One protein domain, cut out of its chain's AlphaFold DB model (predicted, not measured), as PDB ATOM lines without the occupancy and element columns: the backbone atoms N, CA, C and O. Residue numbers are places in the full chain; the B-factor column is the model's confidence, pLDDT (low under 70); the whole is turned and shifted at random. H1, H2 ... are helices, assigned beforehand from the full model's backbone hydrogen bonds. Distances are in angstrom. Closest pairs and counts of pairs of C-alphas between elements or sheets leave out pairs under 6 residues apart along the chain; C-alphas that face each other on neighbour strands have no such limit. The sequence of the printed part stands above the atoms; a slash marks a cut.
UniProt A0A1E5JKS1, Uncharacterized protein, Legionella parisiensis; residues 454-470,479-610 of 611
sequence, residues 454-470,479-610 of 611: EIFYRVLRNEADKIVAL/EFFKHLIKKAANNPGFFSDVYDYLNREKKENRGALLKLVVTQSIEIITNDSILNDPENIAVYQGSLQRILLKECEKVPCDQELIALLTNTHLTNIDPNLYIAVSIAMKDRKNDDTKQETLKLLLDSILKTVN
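Overview. This is residues 454 to 470 and 479 to 610 of the 611 residues of an uncharacterized protein of Legionella parisiensis (UniProt A0A1E5JKS1). What does the model look like? Three helical hairpins, H3 with H4, H5 with H6 and H7 with H8, stand side by side as a slab of two rows, H3, H5 and H7 in one row and H4, H6 and H8 in the other, running the opposite way. At the H3 and H4 end of the slab, H1 crosses both of these helices and H2 crosses H4. What is it made of, and how large is it? The printed part has 149 residues with eight named helices, H1 to H8 in chain order, and no named strand; its class is all helix. It is compact, with a radius of gyration of the C-alphas of 15.4 A and spans of 43 by 36 by 24 A.

Along the chain. Where is the longest helix? H5 is residues 534 to 553, 28.7 A from its first C-alpha at (183.887, 162.558, 205.541) to its last. Which helices make the slab with it? They are H3, residues 494 to 504, 15.6 A; H4, residues 510 to 527, 25.8 A; H6, residues 559 to 567, 12.1 A; H7, residues 575 to 584, 14.4 A; and H8, residues 592 to 608, 24.8 A, ending at C-alpha 608 (187.391, 176.724, 204.908). Which come first? H1 is residues 454 to 469, 22.1 A, from C-alpha 454 at (159.872, 160.033, 190.050), and H2 is residues 479 to 489, 15.1 A.

Arrangement. What does H5 touch? With residues 540 to 547 alone it touches H3, the same way at a shallow tilt of 24 degrees, closest at the C-alphas of Ser 543 and Ser 496, 5.4 A. With residues 544 to 552 alone it touches H6, its hairpin partner, closest at C-alphas 548 and 562, 6.1 A; with residues 545 to 553 alone it touches H7, closest at C-alphas 553 and 584, 5.5 A. How does H1 stand? With residues 461 to 468 alone it touches residues 512 to 517 of H4, about perpendicular at 83 degrees, closest at C-alphas 464 and 513, 5.9 A. Are the helix backbones complete? Every O i to N i+4 pair is within hydrogen-bond range in H1, H2, H3, H4, H6, H7 and H8, and 12 of 16 are in H5.

Size, cuts and confidence. Is the printed part cut? Residues 471 to 478 are not printed, and C-alphas 470 and 479 are 14.5 A apart across the cut. Where is confidence low? The mean pLDDT of the printed part is 77.8, and 24 residues are under 70, among them 506 to 509, 528 to 531 and 607 to 610.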
ATOM      1  N   GLU A 454     160.693 158.844 189.881       69.12
ATOM      2  CA  GLU A 454     159.872 160.033 190.050       69.12
ATOM      3  C   GLU A 454     158.782 159.860 191.117       69.12
ATOM      4  O   GLU A 454     158.327 160.850 191.684       69.12
ATOM      5  N   ILE A 455     158.349 158.631 191.426       69.06
ATOM      6  CA  ILE A 455     157.270 158.385 192.395       69.06
ATOM      7  C   ILE A 455     157.726 158.712 193.819       69.06
ATOM      8  O   ILE A 455     156.971 159.343 194.557       69.06
ATOM      9  N   PHE A 456     158.961 158.368 194.196       73.50
ATOM     10  CA  PHE A 456     159.498 158.742 195.504       73.50
ATOM     11  C   PHE A 456     159.583 160.266 195.652       73.50
ATOM     12  O   PHE A 456     159.101 160.815 196.642       73.50
ATOM     13  N   TYR A 457     160.111 160.965 194.641       75.38
ATOM     14  CA  TYR A 457     160.166 162.427 194.674       75.38
ATOM     15  C   TYR A 457     158.768 163.067 194.681       75.38
ATOM     16  O   TYR A 457     158.583 164.101 195.318       75.38
ATOM     17  N   ARG A 458     157.756 162.434 194.069       74.56
ATOM     18  CA  ARG A 458     156.343 162.841 194.209       74.56
ATOM     19  C   ARG A 458     155.832 162.685 195.637       74.56
ATOM     20  O   ARG A 458     155.155 163.587 196.114       74.56
ATOM     21  N   VAL A 459     156.142 161.579 196.318       73.75
ATOM     22  CA  VAL A 459     155.779 161.380 197.734       73.75
ATOM     23  C   VAL A 459     156.435 162.451 198.598       73.75
ATOM     24  O   VAL A 459     155.734 163.169 199.303       73.75
ATOM     25  N   LEU A 460     157.756 162.615 198.477       76.44
ATOM     26  CA  LEU A 460     158.517 163.619 199.222       76.44
ATOM     27  C   LEU A 460     157.957 165.028 198.997       76.44
ATOM     28  O   LEU A 460     157.763 165.783 199.946       76.44
ATOM     29  N   ARG A 461     157.644 165.364 197.742       77.94
ATOM     30  CA  ARG A 461     157.038 166.640 197.375       77.94
ATOM     31  C   ARG A 461     155.645 166.824 197.966       77.94
ATOM     32  O   ARG A 461     155.356 167.910 198.435       77.94
ATOM     33  N   ASN A 462     154.781 165.814 197.932       75.62
ATOM     34  CA  ASN A 462     153.424 165.948 198.468       75.62
ATOM     35  C   ASN A 462     153.432 166.125 199.987       75.62
ATOM     36  O   ASN A 462     152.597 166.850 200.516       75.62
ATOM     37  N   GLU A 463     154.383 165.503 200.684       75.19
ATOM     38  CA  GLU A 463     154.596 165.788 202.102       75.19
ATOM     39  C   GLU A 463     155.130 167.214 202.302       75.19
ATOM     40  O   GLU A 463     154.573 167.944 203.117       75.19
ATOM     41  N   ALA A 464     156.109 167.658 201.500       77.62
ATOM     42  CA  ALA A 464     156.580 169.050 201.474       77.62
ATOM     43  C   ALA A 464     155.434 170.057 201.246       77.62
ATOM     44  O   ALA A 464     155.327 171.035 201.981       77.62
ATOM     45  N   ASP A 465     154.547 169.790 200.284       76.19
ATOM     46  CA  ASP A 465     153.373 170.608 199.960       76.19
ATOM     47  C   ASP A 465     152.436 170.730 201.173       76.19
ATOM     48  O   ASP A 465     151.967 171.828 201.470       76.19
ATOM     49  N   LYS A 466     152.203 169.637 201.918       75.31
ATOM     50  CA  LYS A 466     151.407 169.679 203.155       75.31
ATOM     51  C   LYS A 466     152.049 170.590 204.195       75.31
ATOM     52  O   LYS A 466     151.354 171.402 204.780       75.31
ATOM     53  N   ILE A 467     153.360 170.489 204.402       73.06
ATOM     54  CA  ILE A 467     154.078 171.273 205.422       73.06
ATOM     55  C   ILE A 467     154.059 172.766 205.098       73.06
ATOM     56  O   ILE A 467     153.836 173.584 205.986       73.06
ATOM     57  N   VAL A 468     154.270 173.121 203.826       71.81
ATOM     58  CA  VAL A 468     154.218 174.516 203.360       71.81
ATOM     59  C   VAL A 468     152.804 175.096 203.494       71.81
ATOM     60  O   VAL A 468     152.659 176.297 203.698       71.81
ATOM     61  N   ALA A 469     151.766 174.259 203.411       69.19
ATOM     62  CA  ALA A 469     150.372 174.671 203.565       69.19
ATOM     63  C   ALA A 469     149.895 174.800 205.030       69.19
ATOM     64  O   ALA A 469     148.806 175.330 205.254       69.19
ATOM     65  N   LEU A 470     150.664 174.325 206.020       63.50
ATOM     66  CA  LEU A 470     150.304 174.387 207.444       63.50
ATOM     67  C   LEU A 470     150.730 175.721 208.085       63.50
ATOM     68  O   LEU A 470     151.781 176.276 207.766       63.50
ATOM     69  N   GLU A 479     157.588 164.253 211.428       69.69
ATOM     70  CA  GLU A 479     158.458 163.081 211.566       69.69
ATOM     71  C   GLU A 479     158.457 162.161 210.331       69.69
ATOM     72  O   GLU A 479     159.453 161.507 210.029       69.69
ATOM     73  N   PHE A 480     157.357 162.123 209.567       67.81
ATOM     74  CA  PHE A 480     157.289 161.320 208.343       67.81
ATOM     75  C   PHE A 480     158.188 161.866 207.232       67.81
ATOM     76  O   PHE A 480     158.961 161.122 206.633       67.81
ATOM     77  N   PHE A 481     158.128 163.171 206.981       75.12
ATOM     78  CA  PHE A 481     158.969 163.820 205.984       75.12
ATOM     79  C   PHE A 481     160.449 163.737 206.350       75.12
ATOM     80  O   PHE A 481     161.267 163.386 205.502       75.12
ATOM     81  N   LYS A 482     160.789 163.967 207.627       77.94
ATOM     82  CA  LYS A 482     162.160 163.794 208.127       77.94
ATOM     83  C   LYS A 482     162.652 162.364 207.910       77.94
ATOM     84  O   LYS A 482     163.780 162.157 207.466       77.94
ATOM     85  N   HIS A 483     161.795 161.370 208.143       73.00
ATOM     86  CA  HIS A 483     162.113 159.973 207.869       73.00
ATOM     87  C   HIS A 483     162.390 159.709 206.378       73.00
ATOM     88  O   HIS A 483     163.387 159.060 206.046       73.00
ATOM     89  N   LEU A 484     161.547 160.227 205.477       74.69
ATOM     90  CA  LEU A 484     161.749 160.109 204.027       74.69
ATOM     91  C   LEU A 484     163.075 160.744 203.594       74.69
ATOM     92  O   LEU A 484     163.835 160.117 202.855       74.69
ATOM     93  N   ILE A 485     163.382 161.941 204.102       79.12
ATOM     94  CA  ILE A 485     164.652 162.627 203.843       79.12
ATOM     95  C   ILE A 485     165.829 161.801 204.350       79.12
ATOM     96  O   ILE A 485     166.753 161.542 203.589       79.12
ATOM     97  N   LYS A 486     165.793 161.318 205.597       75.88
ATOM     98  CA  LYS A 486     166.873 160.505 206.171       75.88
ATOM     99  C   LYS A 486     167.159 159.253 205.343       75.88
ATOM    100  O   LYS A 486     168.313 158.862 205.186       75.88
ATOM    101  N   LYS A 487     166.123 158.612 204.794       71.12
ATOM    102  CA  LYS A 487     166.297 157.472 203.884       71.12
ATOM    103  C   LYS A 487     166.913 157.906 202.561       71.12
ATOM    104  O   LYS A 487     167.876 157.276 202.130       71.12
ATOM    105  N   ALA A 488     166.394 158.977 201.968       72.25
ATOM    106  CA  ALA A 488     166.846 159.474 200.677       72.25
ATOM    107  C   ALA A 488     168.278 160.012 200.701       72.25
ATOM    108  O   ALA A 488     169.030 159.779 199.762       72.25
ATOM    109  N   ALA A 489     168.673 160.655 201.799       75.38
ATOM    110  CA  ALA A 489     169.999 161.215 201.990       75.38
ATOM    111  C   ALA A 489     171.098 160.149 201.897       75.38
ATOM    112  O   ALA A 489     172.189 160.473 201.465       75.38
ATOM    113  N   ASN A 490     170.829 158.863 202.166       67.12
ATOM    114  CA  ASN A 490     171.814 157.789 201.940       67.12
ATOM    115  C   ASN A 490     172.226 157.619 200.460       67.12
ATOM    116  O   ASN A 490     173.136 156.841 200.175       67.12
ATOM    117  N   ASN A 491     171.557 158.293 199.517       71.00
ATOM    118  CA  ASN A 491     171.959 158.337 198.118       71.00
ATOM    119  C   ASN A 491     172.996 159.443 197.842       71.00
ATOM    120  O   ASN A 491     172.673 160.623 197.998       71.00
ATOM    121  N   PRO A 492     174.163 159.091 197.276       67.75
ATOM    122  CA  PRO A 492     175.107 160.019 196.652       67.75
ATOM    123  C   PRO A 492     174.510 161.122 195.756       67.75
ATOM    124  O   PRO A 492     174.976 162.262 195.755       67.75
ATOM    125  N   GLY A 493     173.486 160.780 194.968       74.50
ATOM    126  CA  GLY A 493     172.841 161.676 194.002       74.50
ATOM    127  C   GLY A 493     171.686 162.511 194.561       74.50
ATOM    128  O   GLY A 493     171.158 163.350 193.837       74.50
ATOM    129  N   PHE A 494     171.314 162.324 195.835       81.56
ATOM    130  CA  PHE A 494     170.066 162.830 196.416       81.56
ATOM    131  C   PHE A 494     169.775 164.303 196.097       81.56
ATOM    132  O   PHE A 494     168.721 164.620 195.549       81.56
ATOM    133  N   PHE A 495     170.714 165.202 196.409       86.25
ATOM    134  CA  PHE A 495     170.514 166.637 196.208       86.25
ATOM    135  C   PHE A 495     170.293 166.988 194.733       86.25
ATOM    136  O   PHE A 495     169.378 167.749 194.416       86.25
ATOM    137  N   SER A 496     171.104 166.421 193.834       84.06
ATOM    138  CA  SER A 496     171.008 166.685 192.392       84.06
ATOM    139  C   SER A 496     169.682 166.183 191.825       84.06
ATOM    140  O   SER A 496     169.028 166.884 191.053       84.06
ATOM    141  N   ASP A 497     169.256 164.995 192.248       81.12
ATOM    142  CA  ASP A 497     168.033 164.371 191.763       81.12
ATOM    143  C   ASP A 497     166.774 165.113 192.244       81.12
ATOM    144  O   ASP A 497     165.859 165.358 191.456       81.12
ATOM    145  N   VAL A 498     166.733 165.524 193.521       85.12
ATOM    146  CA  VAL A 498     165.647 166.354 194.074       85.12
ATOM    147  C   VAL A 498     165.573 167.690 193.344       85.12
ATOM    148  O   VAL A 498     164.483 168.132 192.968       85.12
ATOM    149  N   TYR A 499     166.726 168.323 193.125       87.06
ATOM    150  CA  TYR A 499     166.823 169.595 192.426       87.06
ATOM    151  C   TYR A 499     166.297 169.505 190.991       87.06
ATOM    152  O   TYR A 499     165.469 170.324 190.582       87.06
ATOM    153  N   ASP A 500     166.744 168.504 190.227       85.00
ATOM    154  CA  ASP A 500     166.314 168.313 188.843       85.00
ATOM    155  C   ASP A 500     164.822 167.940 188.776       85.00
ATOM    156  O   ASP A 500     164.102 168.442 187.911       85.00
ATOM    157  N   TYR A 501     164.326 167.114 189.705       83.00
ATOM    158  CA  TYR A 501     162.914 166.741 189.766       83.00
ATOM    159  C   TYR A 501     162.004 167.946 190.054       83.00
ATOM    160  O   TYR A 501     161.079 168.219 189.286       83.00
ATOM    161  N   LEU A 502     162.273 168.701 191.125       81.06
ATOM    162  CA  LEU A 502     161.425 169.829 191.530       81.06
ATOM    163  C   LEU A 502     161.461 170.986 190.522       81.06
ATOM    164  O   LEU A 502     160.450 171.666 190.349       81.06
ATOM    165  N   ASN A 503     162.576 171.182 189.810       79.50
ATOM    166  CA  ASN A 503     162.679 172.207 188.768       79.50
ATOM    167  C   ASN A 503     161.982 171.832 187.450       79.50
ATOM    168  O   ASN A 503     161.522 172.728 186.740       79.50
ATOM    169  N   ARG A 504     161.873 170.536 187.114       77.69
ATOM    170  CA  ARG A 504     161.114 170.063 185.935       77.69
ATOM    171  C   ARG A 504     159.603 170.248 186.094       77.69
ATOM    172  O   ARG A 504     158.882 170.364 185.105       77.69
ATOM    173  N   GLU A 505     159.115 170.269 187.326       70.69
ATOM    174  CA  GLU A 505     157.695 170.353 187.642       70.69
ATOM    175  C   GLU A 505     157.172 171.804 187.543       70.69
ATOM    176  O   GLU A 505     157.593 172.695 188.280       70.69
ATOM    177  N   LYS A 506     156.201 172.055 186.654       61.72
ATOM    178  CA  LYS A 506     155.582 173.381 186.449       61.72
ATOM    179  C   LYS A 506     154.515 173.704 187.517       61.72
ATOM    180  O   LYS A 506     153.337 173.783 187.188       61.72
ATOM    181  N   LYS A 507     154.893 173.859 188.794       66.50
ATOM    182  CA  LYS A 507     153.990 174.388 189.848       66.50
ATOM    183  C   LYS A 507     154.543 175.663 190.493       66.50
ATOM    184  O   LYS A 507     155.757 175.843 190.557       66.50
ATOM    185  N   GLU A 508     153.642 176.484 191.033       62.00
ATOM    186  CA  GLU A 508     153.930 177.800 191.627       62.00
ATOM    187  C   GLU A 508     154.868 177.730 192.849       62.00
ATOM    188  O   GLU A 508     155.806 178.513 192.945       62.00
ATOM    189  N   ASN A 509     154.731 176.719 193.716       69.88
ATOM    190  CA  ASN A 509     155.482 176.647 194.983       69.88
ATOM    191  C   ASN A 509     156.853 175.947 194.895       69.88
ATOM    192  O   ASN A 509     157.445 175.606 195.918       69.88
ATOM    193  N   ARG A 510     157.383 175.702 193.689       74.62
ATOM    194  CA  ARG A 510     158.597 174.878 193.497       74.62
ATOM    195  C   ARG A 510     159.816 175.351 194.304       74.62
ATOM    196  O   ARG A 510     160.529 174.515 194.851       74.62
ATOM    197  N   GLY A 511     160.029 176.667 194.406       76.75
ATOM    198  CA  GLY A 511     161.180 177.250 195.107       76.75
ATOM    199  C   GLY A 511     161.099 177.044 196.620       76.75
ATOM    200  O   GLY A 511     162.060 176.590 197.234       76.75
ATOM    201  N   ALA A 512     159.922 177.282 197.209       80.06
ATOM    202  CA  ALA A 512     159.678 177.059 198.634       80.06
ATOM    203  C   ALA A 512     159.842 175.578 199.022       80.06
ATOM    204  O   ALA A 512     160.476 175.264 200.026       80.06
ATOM    205  N   LEU A 513     159.344 174.658 198.186       81.06
ATOM    206  CA  LEU A 513     159.483 173.214 198.403       81.06
ATOM    207  C   LEU A 513     160.938 172.755 198.336       81.06
ATOM    208  O   LEU A 513     161.381 171.983 199.183       81.06
ATOM    209  N   LEU A 514     161.686 173.233 197.336       85.12
ATOM    210  CA  LEU A 514     163.098 172.900 197.181       85.12
ATOM    211  C   LEU A 514     163.901 173.375 198.395       85.12
ATOM    212  O   LEU A 514     164.647 172.587 198.970       85.12
ATOM    213  N   LYS A 515     163.690 174.619 198.841       86.94
ATOM    214  CA  LYS A 515     164.335 175.167 200.043       86.94
ATOM    215  C   LYS A 515     163.982 174.370 201.293       86.94
ATOM    216  O   LYS A 515     164.885 174.048 202.061       86.94
ATOM    217  N   LEU A 516     162.713 173.994 201.476       85.31
ATOM    218  CA  LEU A 516     162.283 173.167 202.606       85.31
ATOM    219  C   LEU A 516     163.008 171.815 202.622       85.31
ATOM    220  O   LEU A 516     163.584 171.440 203.642       85.31
ATOM    221  N   VAL A 517     163.010 171.099 201.491       85.12
ATOM    222  CA  VAL A 517     163.659 169.784 201.385       85.12
ATOM    223  C   VAL A 517     165.163 169.914 201.606       85.12
ATOM    224  O   VAL A 517     165.716 169.155 202.393       85.12
ATOM    225  N   VAL A 518     165.834 170.873 200.964       87.50
ATOM    226  CA  VAL A 518     167.287 171.075 201.101       87.50
ATOM    227  C   VAL A 518     167.656 171.451 202.535       87.50
ATOM    228  O   VAL A 518     168.560 170.840 203.096       87.50
ATOM    229  N   THR A 519     166.923 172.373 203.163       86.69
ATOM    230  CA  THR A 519     167.171 172.804 204.550       86.69
ATOM    231  C   THR A 519     167.039 171.639 205.522       86.69
ATOM    232  O   THR A 519     167.964 171.363 206.283       86.69
ATOM    233  N   GLN A 520     165.927 170.901 205.455       85.56
ATOM    234  CA  GLN A 520     165.695 169.750 206.330       85.56
ATOM    235  C   GLN A 520     166.710 168.629 206.081       85.56
ATOM    236  O   GLN A 520     167.114 167.936 207.009       85.56
ATOM    237  N   SER A 521     167.173 168.473 204.842       87.44
ATOM    238  CA  SER A 521     168.201 167.492 204.494       87.44
ATOM    239  C   SER A 521     169.565 167.865 205.059       87.44
ATOM    240  O   SER A 521     170.223 167.008 205.640       87.44
ATOM    241  N   ILE A 522     169.972 169.132 204.941       86.56
ATOM    242  CA  ILE A 522     171.202 169.642 205.558       86.56
ATOM    243  C   ILE A 522     171.133 169.456 207.075       86.56
ATOM    244  O   ILE A 522     172.073 168.918 207.649       86.56
ATOM    245  N   GLU A 523     170.025 169.828 207.717       84.44
ATOM    246  CA  GLU A 523     169.827 169.665 209.163       84.44
ATOM    247  C   GLU A 523     169.941 168.193 209.594       84.44
ATOM    248  O   GLU A 523     170.698 167.866 210.507       84.44
ATOM    249  N   ILE A 524     169.246 167.285 208.899       81.88
ATOM    250  CA  ILE A 524     169.288 165.847 209.186       81.88
ATOM    251  C   ILE A 524     170.693 165.282 208.982       81.88
ATOM    252  O   ILE A 524     171.152 164.536 209.836       81.88
ATOM    253  N   ILE A 525     171.376 165.623 207.886       80.25
ATOM    254  CA  ILE A 525     172.735 165.140 207.611       80.25
ATOM    255  C   ILE A 525     173.697 165.652 208.681       80.25
ATOM    256  O   ILE A 525     174.433 164.857 209.244       80.25
ATOM    257  N   THR A 526     173.639 166.943 209.014       80.88
ATOM    258  CA  THR A 526     174.493 167.569 210.039       80.88
ATOM    259  C   THR A 526     174.360 166.865 211.389       80.88
ATOM    260  O   THR A 526     175.359 166.570 212.046       80.88
ATOM    261  N   ASN A 527     173.118 166.574 211.782       75.56
ATOM    262  CA  ASN A 527     172.785 165.949 213.059       75.56
ATOM    263  C   ASN A 527     172.929 164.415 213.038       75.56
ATOM    264  O   ASN A 527     172.855 163.773 214.088       75.56
ATOM    265  N   ASP A 528     173.132 163.802 211.868       69.62
ATOM    266  CA  ASP A 528     173.300 162.361 211.712       69.62
ATOM    267  C   ASP A 528     174.777 162.013 211.506       69.62
ATOM    268  O   ASP A 528     175.345 162.181 210.431       69.62
ATOM    269  N   SER A 529     175.396 161.449 212.543       58.25
ATOM    270  CA  SER A 529     176.825 161.115 212.553       58.25
ATOM    271  C   SER A 529     177.276 160.134 211.455       58.25
ATOM    272  O   SER A 529     178.474 159.925 211.311       58.25
ATOM    273  N   ILE A 530     176.359 159.436 210.769       58.38
ATOM    274  CA  ILE A 530     176.684 158.511 209.668       58.38
ATOM    275  C   ILE A 530     176.690 159.270 208.343       58.38
ATOM    276  O   ILE A 530     177.583 159.080 207.519       58.38
ATOM    277  N   LEU A 531     175.680 160.110 208.128       64.38
ATOM    278  CA  LEU A 531     175.589 160.934 206.925       64.38
ATOM    279  C   LEU A 531     176.640 162.056 206.944       64.38
ATOM    280  O   LEU A 531     177.141 162.427 205.889       64.38
ATOM    281  N   ASN A 532     177.024 162.521 208.135       72.50
ATOM    282  CA  ASN A 532     178.091 163.498 208.370       72.50
ATOM    283  C   ASN A 532     179.505 162.875 208.434       72.50
ATOM    284  O   ASN A 532     180.409 163.434 209.049       72.50
ATOM    285  N   ASP A 533     179.705 161.684 207.863       74.38
ATOM    286  CA  ASP A 533     181.037 161.084 207.732       74.38
ATOM    287  C   ASP A 533     181.794 161.700 206.536       74.38
ATOM    288  O   ASP A 533     181.171 161.911 205.488       74.38
ATOM    289  N   PRO A 534     183.116 161.951 206.626       74.00
ATOM    290  CA  PRO A 534     183.887 162.558 205.541       74.00
ATOM    291  C   PRO A 534     183.739 161.875 204.171       74.00
ATOM    292  O   PRO A 534     183.706 162.573 203.157       74.00
ATOM    293  N   GLU A 535     183.605 160.542 204.116       67.38
ATOM    294  CA  GLU A 535     183.415 159.817 202.850       67.38
ATOM    295  C   GLU A 535     182.055 160.140 202.211       67.38
ATOM    296  O   GLU A 535     181.963 160.292 200.993       67.38
ATOM    297  N   ASN A 536     180.999 160.292 203.018       69.19
ATOM    298  CA  ASN A 536     179.659 160.646 202.540       69.19
ATOM    299  C   ASN A 536     179.550 162.145 202.217       69.19
ATOM    300  O   ASN A 536     178.964 162.516 201.199       69.19
ATOM    301  N   ILE A 537     180.170 163.008 203.028       76.69
ATOM    302  CA  ILE A 537     180.208 164.458 202.801       76.69
ATOM    303  C   ILE A 537     180.856 164.780 201.454       76.69
ATOM    304  O   ILE A 537     180.289 165.561 200.689       76.69
ATOM    305  N   ALA A 538     181.993 164.158 201.122       74.88
ATOM    306  CA  ALA A 538     182.684 164.383 199.848       74.88
ATOM    307  C   ALA A 538     181.775 164.121 198.632       74.88
ATOM    308  O   ALA A 538     181.854 164.794 197.602       74.88
ATOM    309  N   VAL A 539     180.859 163.163 198.763       73.38
ATOM    310  CA  VAL A 539     179.889 162.821 197.726       73.38
ATOM    311  C   VAL A 539     178.762 163.861 197.636       73.38
ATOM    312  O   VAL A 539     178.367 164.240 196.527       73.38
ATOM    313  N   TYR A 540     178.265 164.372 198.768       83.44
ATOM    314  CA  TYR A 540     177.260 165.443 198.772       83.44
ATOM    315  C   TYR A 540     177.815 166.771 198.256       83.44
ATOM    316  O   TYR A 540     177.107 167.457 197.515       83.44
ATOM    317  N   GLN A 541     179.075 167.093 198.570       83.31
ATOM    318  CA  GLN A 541     179.769 168.302 198.109       83.31
ATOM    319  C   GLN A 541     179.652 168.448 196.590       83.31
ATOM    320  O   GLN A 541     179.106 169.434 196.099       83.31
ATOM    321  N   GLY A 542     180.037 167.418 195.832       81.44
ATOM    322  CA  GLY A 542     179.961 167.462 194.370       81.44
ATOM    323  C   GLY A 542     178.537 167.638 193.817       81.44
ATOM    324  O   GLY A 542     178.356 168.185 192.728       81.44
ATOM    325  N   SER A 543     177.502 167.188 194.530       85.44
ATOM    326  CA  SER A 543     176.100 167.424 194.149       85.44
ATOM    327  C   SER A 543     175.649 168.857 194.465       85.44
ATOM    328  O   SER A 543     175.064 169.513 193.605       85.44
ATOM    329  N   LEU A 544     175.965 169.371 195.656       88.38
ATOM    330  CA  LEU A 544     175.595 170.723 196.094       88.38
ATOM    331  C   LEU A 544     176.297 171.812 195.270       88.38
ATOM    332  O   LEU A 544     175.656 172.771 194.845       88.38
ATOM    333  N   GLN A 545     177.581 171.627 194.952       86.75
ATOM    334  CA  GLN A 545     178.349 172.547 194.106       86.75
ATOM    335  C   GLN A 545     177.792 172.621 192.674       86.75
ATOM    336  O   GLN A 545     177.719 173.699 192.083       86.75
ATOM    337  N   ARG A 546     177.333 171.488 192.118       87.12
ATOM    338  CA  ARG A 546     176.669 171.457 190.802       87.12
ATOM    339  C   ARG A 546     175.335 172.195 190.809       87.12
ATOM    340  O   ARG A 546     175.021 172.874 189.836       87.12
ATOM    341  N   ILE A 547     174.554 172.065 191.880       89.75
ATOM    342  CA  ILE A 547     173.300 172.811 192.042       89.75
ATOM    343  C   ILE A 547     173.579 174.309 192.100       89.75
ATOM    344  O   ILE A 547     172.946 175.072 191.375       89.75
ATOM    345  N   LEU A 548     174.551 174.712 192.918       88.69
ATOM    346  CA  LEU A 548     174.970 176.100 193.060       88.69
ATOM    347  C   LEU A 548     175.378 176.705 191.707       88.69
ATOM    348  O   LEU A 548     174.883 177.768 191.346       88.69
ATOM    349  N   LEU A 549     176.197 175.999 190.918       87.88
ATOM    350  CA  LEU A 549     176.579 176.452 189.578       87.88
ATOM    351  C   LEU A 549     175.359 176.599 188.651       87.88
ATOM    352  O   LEU A 549     175.194 177.645 188.027       87.88
ATOM    353  N   LYS A 550     174.468 175.595 188.618       89.56
ATOM    354  CA  LYS A 550     173.231 175.638 187.818       89.56
ATOM    355  C   LYS A 550     172.323 176.812 188.205       89.56
ATOM    356  O   LYS A 550     171.674 177.380 187.335       89.56
ATOM    357  N   GLU A 551     172.220 177.161 189.486       88.00
ATOM    358  CA  GLU A 551     171.429 178.317 189.941       88.00
ATOM    359  C   GLU A 551     172.076 179.650 189.546       88.00
ATOM    360  O   GLU A 551     171.383 180.567 189.101       88.00
ATOM    361  N   CYS A 552     173.406 179.746 189.611       86.38
ATOM    362  CA  CYS A 552     174.153 180.918 189.147       86.38
ATOM    363  C   CYS A 552     174.054 181.138 187.627       86.38
ATOM    364  O   CYS A 552     174.219 182.264 187.162       86.38
ATOM    365  N   GLU A 553     173.745 180.103 186.841       86.62
ATOM    366  CA  GLU A 553     173.463 180.220 185.402       86.62
ATOM    367  C   GLU A 553     172.049 180.773 185.117       86.62
ATOM    368  O   GLU A 553     171.839 181.417 184.088       86.62
ATOM    369  N   LYS A 554     171.072 180.607 186.027       85.06
ATOM    370  CA  LYS A 554     169.663 181.007 185.809       85.06
ATOM    371  C   LYS A 554     169.414 182.507 185.936       85.06
ATOM    372  O   LYS A 554     169.863 183.130 186.896       85.06
ATOM    373  N   VAL A 555     168.598 183.064 185.042       78.62
ATOM    374  CA  VAL A 555     168.118 184.455 185.111       78.62
ATOM    375  C   VAL A 555     166.588 184.464 185.292       78.62
ATOM    376  O   VAL A 555     165.890 184.032 184.372       78.62
ATOM    377  N   PRO A 556     166.044 184.940 186.434       78.38
ATOM    378  CA  PRO A 556     166.745 185.347 187.661       78.38
ATOM    379  C   PRO A 556     167.274 184.144 188.469       78.38
ATOM    380  O   PRO A 556     166.763 183.030 188.341       78.38
ATOM    381  N   CYS A 557     168.285 184.375 189.309       81.38
ATOM    382  CA  CYS A 557     168.839 183.376 190.233       81.38
ATOM    383  C   CYS A 557     168.082 183.365 191.570       81.38
ATOM    384  O   CYS A 557     167.646 184.416 192.045       81.38
ATOM    385  N   ASP A 558     167.982 182.201 192.213       86.69
ATOM    386  CA  ASP A 558     167.397 182.081 193.554       86.69
ATOM    387  C   ASP A 558     168.443 182.397 194.640       86.69
ATOM    388  O   ASP A 558     169.177 181.520 195.101       86.69
ATOM    389  N   GLN A 559     168.521 183.671 195.039       84.44
ATOM    390  CA  GLN A 559     169.518 184.160 196.005       84.44
ATOM    391  C   GLN A 559     169.419 183.487 197.380       84.44
ATOM    392  O   GLN A 559     170.438 183.228 198.019       84.44
ATOM    393  N   GLU A 560     168.217 183.127 197.832       87.00
ATOM    394  CA  GLU A 560     168.044 182.436 199.115       87.00
ATOM    395  C   GLU A 560     168.587 181.003 199.062       87.00
ATOM    396  O   GLU A 560     169.200 180.535 200.022       87.00
ATOM    397  N   LEU A 561     168.404 180.303 197.935       87.31
ATOM    398  CA  LEU A 561     168.981 178.972 197.744       87.31
ATOM    399  C   LEU A 561     170.510 179.042 197.633       87.31
ATOM    400  O   LEU A 561     171.201 178.233 198.250       87.31
ATOM    401  N   ILE A 562     171.045 180.026 196.904       87.81
ATOM    402  CA  ILE A 562     172.493 180.277 196.812       87.81
ATOM    403  C   ILE A 562     173.080 180.522 198.208       87.81
ATOM    404  O   ILE A 562     174.073 179.888 198.573       87.81
ATOM    405  N   ALA A 563     172.450 181.373 199.019       87.25
ATOM    406  CA  ALA A 563     172.888 181.644 200.384       87.25
ATOM    407  C   ALA A 563     172.835 180.390 201.275       87.25
ATOM    408  O   ALA A 563     173.782 180.130 202.019       87.25
ATOM    409  N   LEU A 564     171.773 179.581 201.178       87.69
ATOM    410  CA  LEU A 564     171.644 178.320 201.917       87.69
ATOM    411  C   LEU A 564     172.776 177.336 201.577       87.69
ATOM    412  O   LEU A 564     173.390 176.762 202.476       87.69
ATOM    413  N   LEU A 565     173.071 177.160 200.285       88.25
ATOM    414  CA  LEU A 565     174.111 176.242 199.808       88.25
ATOM    415  C   LEU A 565     175.522 176.732 200.133       88.25
ATOM    416  O   LEU A 565     176.403 175.920 200.394       88.25
ATOM    417  N   THR A 566     175.738 178.044 200.139       84.56
ATOM    418  CA  THR A 566     177.057 178.638 200.384       84.56
ATOM    419  C   THR A 566     177.414 178.656 201.874       84.56
ATOM    420  O   THR A 566     178.582 178.565 202.232       84.56
ATOM    421  N   ASN A 567     176.415 178.721 202.761       83.31
ATOM    422  CA  ASN A 567     176.629 178.798 204.209       83.31
ATOM    423  C   ASN A 567     176.695 177.439 204.923       83.31
ATOM    424  O   ASN A 567     177.010 177.395 206.114       83.31
ATOM    425  N   THR A 568     176.391 176.329 204.244       81.06
ATOM    426  CA  THR A 568     176.495 174.995 204.849       81.06
ATOM    427  C   THR A 568     177.912 174.430 204.743       81.06
ATOM    428  O   THR A 568     178.560 174.513 203.700       81.06
ATOM    429  N   HIS A 569     178.377 173.766 205.804       75.06
ATOM    430  CA  HIS A 569     179.658 173.046 205.813       75.06
ATOM    431  C   HIS A 569     179.684 171.863 204.828       75.06
ATOM    432  O   HIS A 569     180.755 171.380 204.468       75.06
ATOM    433  N   LEU A 570     178.515 171.413 204.356       76.56
ATOM    434  CA  LEU A 570     178.383 170.294 203.423       76.56
ATOM    435  C   LEU A 570     178.768 170.637 201.976       76.56
ATOM    436  O   LEU A 570     178.985 169.712 201.203       76.56
ATOM    437  N   THR A 571     178.844 171.913 201.578       75.69
ATOM    438  CA  THR A 571     179.172 172.289 200.183       75.69
ATOM    439  C   THR A 571     180.674 172.419 199.950       75.69
ATOM    440  O   THR A 571     181.123 172.156 198.838       75.69
ATOM    441  N   ASN A 572     181.430 172.792 200.990       72.88
ATOM    442  CA  ASN A 572     182.869 173.071 200.979       72.88
ATOM    443  C   ASN A 572     183.366 173.753 199.687       72.88
ATOM    444  O   ASN A 572     183.737 173.090 198.718       72.88
ATOM    445  N   ILE A 573     183.339 175.082 199.659       71.62
ATOM    446  CA  ILE A 573     183.633 175.861 198.451       71.62
ATOM    447  C   ILE A 573     185.138 176.088 198.336       71.62
ATOM    448  O   ILE A 573     185.767 176.600 199.261       71.62
ATOM    449  N   ASP A 574     185.694 175.737 197.178       76.00
ATOM    450  CA  ASP A 574     187.095 175.959 196.835       76.00
ATOM    451  C   ASP A 574     187.266 177.140 195.847       76.00
ATOM    452  O   ASP A 574     186.290 177.635 195.263       76.00
ATOM    453  N   PRO A 575     188.508 177.613 195.624       77.62
ATOM    454  CA  PRO A 575     188.777 178.681 194.660       77.62
ATOM    455  C   PRO A 575     188.373 178.358 193.211       77.62
ATOM    456  O   PRO A 575     188.071 179.276 192.446       77.62
ATOM    457  N   ASN A 576     188.334 177.082 192.811       81.62
ATOM    458  CA  ASN A 576     187.967 176.693 191.447       81.62
ATOM    459  C   ASN A 576     186.469 176.898 191.197       81.62
ATOM    460  O   ASN A 576     186.081 177.388 190.133       81.62
ATOM    461  N   LEU A 577     185.625 176.588 192.182       79.44
ATOM    462  CA  LEU A 577     184.186 176.814 192.100       79.44
ATOM    463  C   LEU A 577     183.847 178.306 192.044       79.44
ATOM    464  O   LEU A 577     182.971 178.702 191.276       79.44
ATOM    465  N   TYR A 578     184.574 179.147 192.784       82.12
ATOM    466  CA  TYR A 578     184.441 180.604 192.689       82.12
ATOM    467  C   TYR A 578     184.705 181.112 191.265       82.12
ATOM    468  O   TYR A 578     183.921 181.891 190.716       82.12
ATOM    469  N   ILE A 579     185.783 180.631 190.633       82.94
ATOM    470  CA  ILE A 579     186.115 180.970 189.243       82.94
ATOM    471  C   ILE A 579     184.998 180.500 188.301       82.94
ATOM    472  O   ILE A 579     184.542 181.279 187.462       82.94
ATOM    473  N   ALA A 580     184.520 179.263 188.464       84.69
ATOM    474  CA  ALA A 580     183.445 178.703 187.649       84.69
ATOM    475  C   ALA A 580     182.141 179.514 187.759       84.69
ATOM    476  O   ALA A 580     181.550 179.852 186.735       84.69
ATOM    477  N   VAL A 581     181.730 179.903 188.971       84.50
ATOM    478  CA  VAL A 581     180.540 180.744 189.191       84.50
ATOM    479  C   VAL A 581     180.722 182.139 188.585       84.50
ATOM    480  O   VAL A 581     179.820 182.645 187.917       84.50
ATOM    481  N   SER A 582     181.896 182.754 188.745       83.88
ATOM    482  CA  SER A 582     182.196 184.055 188.130       83.88
ATOM    483  C   SER A 582     182.090 184.014 186.599       83.88
ATOM    484  O   SER A 582     181.569 184.954 185.987       83.88
ATOM    485  N   ILE A 583     182.542 182.915 185.980       85.69
ATOM    486  CA  ILE A 583     182.406 182.667 184.538       85.69
ATOM    487  C   ILE A 583     180.935 182.452 184.161       85.69
ATOM    488  O   ILE A 583     180.468 183.077 183.212       85.69
ATOM    489  N   ALA A 584     180.192 181.633 184.909       84.88
ATOM    490  CA  ALA A 584     178.769 181.387 184.661       84.88
ATOM    491  C   ALA A 584     177.930 182.677 184.720       84.88
ATOM    492  O   ALA A 584     176.994 182.865 183.948       84.88
ATOM    493  N   MET A 585     178.310 183.621 185.587       84.56
ATOM    494  CA  MET A 585     177.652 184.923 185.733       84.56
ATOM    495  C   MET A 585     178.313 186.033 184.893       84.56
ATOM    496  O   MET A 585     178.085 187.222 185.146       84.56
ATOM    497  N   LYS A 586     179.183 185.706 183.926       79.94
ATOM    498  CA  LYS A 586     180.006 186.689 183.191       79.94
ATOM    499  C   LYS A 586     179.180 187.770 182.494       79.94
ATOM    500  O   LYS A 586     179.567 188.937 182.560       79.94
ATOM    501  N   ASP A 587     178.040 187.401 181.920       74.50
ATOM    502  CA  ASP A 587     177.192 188.305 181.134       74.50
ATOM    503  C   ASP A 587     176.347 189.259 182.002       74.50
ATOM    504  O   ASP A 587     175.776 190.221 181.499       74.50
ATOM    505  N   ARG A 588     176.350 189.071 183.331       74.75
ATOM    506  CA  ARG A 588     175.673 189.933 184.320       74.75
ATOM    507  C   ARG A 588     176.581 191.057 184.815       74.75
ATOM    508  O   ARG A 588     176.830 191.205 186.013       74.75
ATOM    509  N   LYS A 589     177.199 191.799 183.893       58.81
ATOM    510  CA  LYS A 589     178.046 192.941 184.271       58.81
ATOM    511  C   LYS A 589     177.173 194.009 184.943       58.81
ATOM    512  O   LYS A 589     176.244 194.499 184.317       58.81
ATOM    513  N   ASN A 590     177.523 194.372 186.181       63.09
ATOM    514  CA  ASN A 590     176.858 195.378 187.030       63.09
ATOM    515  C   ASN A 590     175.535 194.946 187.690       63.09
ATOM    516  O   ASN A 590     174.707 195.792 188.002       63.09
ATOM    517  N   ASP A 591     175.343 193.646 187.912       73.62
ATOM    518  CA  ASP A 591     174.230 193.132 188.715       73.62
ATOM    519  C   ASP A 591     174.649 193.030 190.194       73.62
ATOM    520  O   ASP A 591     175.604 192.313 190.516       73.62
ATOM    521  N   ASP A 592     173.953 193.733 191.092       75.19
ATOM    522  CA  ASP A 592     174.203 193.683 192.541       75.19
ATOM    523  C   ASP A 592     174.111 192.244 193.073       75.19
ATOM    524  O   ASP A 592     174.927 191.825 193.897       75.19
ATOM    525  N   THR A 593     173.226 191.421 192.498       74.62
ATOM    526  CA  THR A 593     173.091 190.010 192.886       74.62
ATOM    527  C   THR A 593     174.332 189.184 192.541       74.62
ATOM    528  O   THR A 593     174.684 188.255 193.270       74.62
ATOM    529  N   LYS A 594     175.070 189.542 191.478       81.31
ATOM    530  CA  LYS A 594     176.363 188.916 191.158       81.31
ATOM    531  C   LYS A 594     177.410 189.254 192.212       81.31
ATOM    532  O   LYS A 594     178.175 188.375 192.606       81.31
ATOM    533  N   GLN A 595     177.467 190.511 192.650       79.88
ATOM    534  CA  GLN A 595     178.428 190.935 193.668       79.88
ATOM    535  C   GLN A 595     178.150 190.249 195.010       79.88
ATOM    536  O   GLN A 595     179.075 189.718 195.623       79.88
ATOM    537  N   GLU A 596     176.883 190.184 195.425       83.06
ATOM    538  CA  GLU A 596     176.464 189.493 196.652       83.06
ATOM    539  C   GLU A 596     176.774 187.992 196.610       83.06
ATOM    540  O   GLU A 596     177.353 187.455 197.556       83.06
ATOM    541  N   THR A 597     176.479 187.319 195.493       83.50
ATOM    542  CA  THR A 597     176.785 185.890 195.322       83.50
ATOM    543  C   THR A 597     178.288 185.608 195.376       83.50
ATOM    544  O   THR A 597     178.721 184.697 196.080       83.50
ATOM    545  N   LEU A 598     179.113 186.395 194.675       83.44
ATOM    546  CA  LEU A 598     180.569 186.220 194.709       83.44
ATOM    547  C   LEU A 598     181.143 186.500 196.103       83.44
ATOM    548  O   LEU A 598     182.045 185.790 196.543       83.44
ATOM    549  N   LYS A 599     180.592 187.480 196.827       84.38
ATOM    550  CA  LYS A 599     180.984 187.762 198.211       84.38
ATOM    551  C   LYS A 599     180.692 186.580 199.138       84.38
ATOM    552  O   LYS A 599     181.586 186.166 199.866       84.38
ATOM    553  N   LEU A 600     179.492 185.996 199.065       83.44
ATOM    554  CA  LEU A 600     179.134 184.807 199.850       83.44
ATOM    555  C   LEU A 600     180.112 183.649 199.606       83.44
ATOM    556  O   LEU A 600     180.558 182.998 200.552       83.44
ATOM    557  N   LEU A 601     180.482 183.412 198.343       81.69
ATOM    558  CA  LEU A 601     181.430 182.359 197.972       81.69
ATOM    559  C   LEU A 601     182.827 182.619 198.535       81.69
ATOM    560  O   LEU A 601     183.443 181.708 199.086       81.69
ATOM    561  N   LEU A 602     183.310 183.857 198.427       81.88
ATOM    562  CA  LEU A 602     184.604 184.259 198.971       81.88
ATOM    563  C   LEU A 602     184.641 184.099 200.497       81.88
ATOM    564  O   LEU A 602     185.583 183.514 201.027       81.88
ATOM    565  N   ASP A 603     183.592 184.545 201.191       79.50
ATOM    566  CA  ASP A 603     183.466 184.405 202.644       79.50
ATOM    567  C   ASP A 603     183.458 182.927 203.069       79.50
ATOM    568  O   ASP A 603     184.049 182.570 204.092       79.50
ATOM    569  N   SER A 604     182.833 182.041 202.285       79.44
ATOM    570  CA  SER A 604     182.878 180.597 202.532       79.44
ATOM    571  C   SER A 604     184.280 180.016 202.332       79.44
ATOM    572  O   SER A 604     184.725 179.252 203.184       79.44
ATOM    573  N   ILE A 605     184.984 180.373 201.253       76.44
ATOM    574  CA  ILE A 605     186.354 179.895 200.982       76.44
ATOM    575  C   ILE A 605     187.292 180.297 202.125       76.44
ATOM    576  O   ILE A 605     188.068 179.479 202.620       76.44
ATOM    577  N   LEU A 606     187.195 181.547 202.585       74.25
ATOM    578  CA  LEU A 606     188.021 182.070 203.676       74.25
ATOM    579  C   LEU A 606     187.759 181.357 205.010       74.25
ATOM    580  O   LEU A 606     188.678 181.207 205.814       74.25
ATOM    581  N   LYS A 607     186.530 180.886 205.254       69.94
ATOM    582  CA  LYS A 607     186.207 180.063 206.431       69.94
ATOM    583  C   LYS A 607     186.797 178.655 206.332       69.94
ATOM    584  O   LYS A 607     187.245 178.132 207.346       69.94
ATOM    585  N   THR A 608     186.835 178.067 205.138       59.78
ATOM    586  CA  THR A 608     187.391 176.724 204.908       59.78
ATOM    587  C   THR A 608     188.911 176.668 205.094       59.78
ATOM    588  O   THR A 608     189.423 175.689 205.621       59.78
ATOM    589  N   VAL A 609     189.643 177.707 204.682       50.56
ATOM    590  CA  VAL A 609     191.124 177.737 204.721       50.56
ATOM    591  C   VAL A 609     191.691 177.868 206.150       50.56
ATOM    592  O   VAL A 609     192.878 177.643 206.362       50.56
ATOM    593  N   ASN A 610     190.854 178.192 207.142       37.12
ATOM    594  CA  ASN A 610     191.251 178.401 208.540       37.12
ATOM    595  C   ASN A 610     191.063 177.169 209.461       37.12
ATOM    596  O   ASN A 610     191.050 177.342 210.681       37.12
TER     597      ASN A 610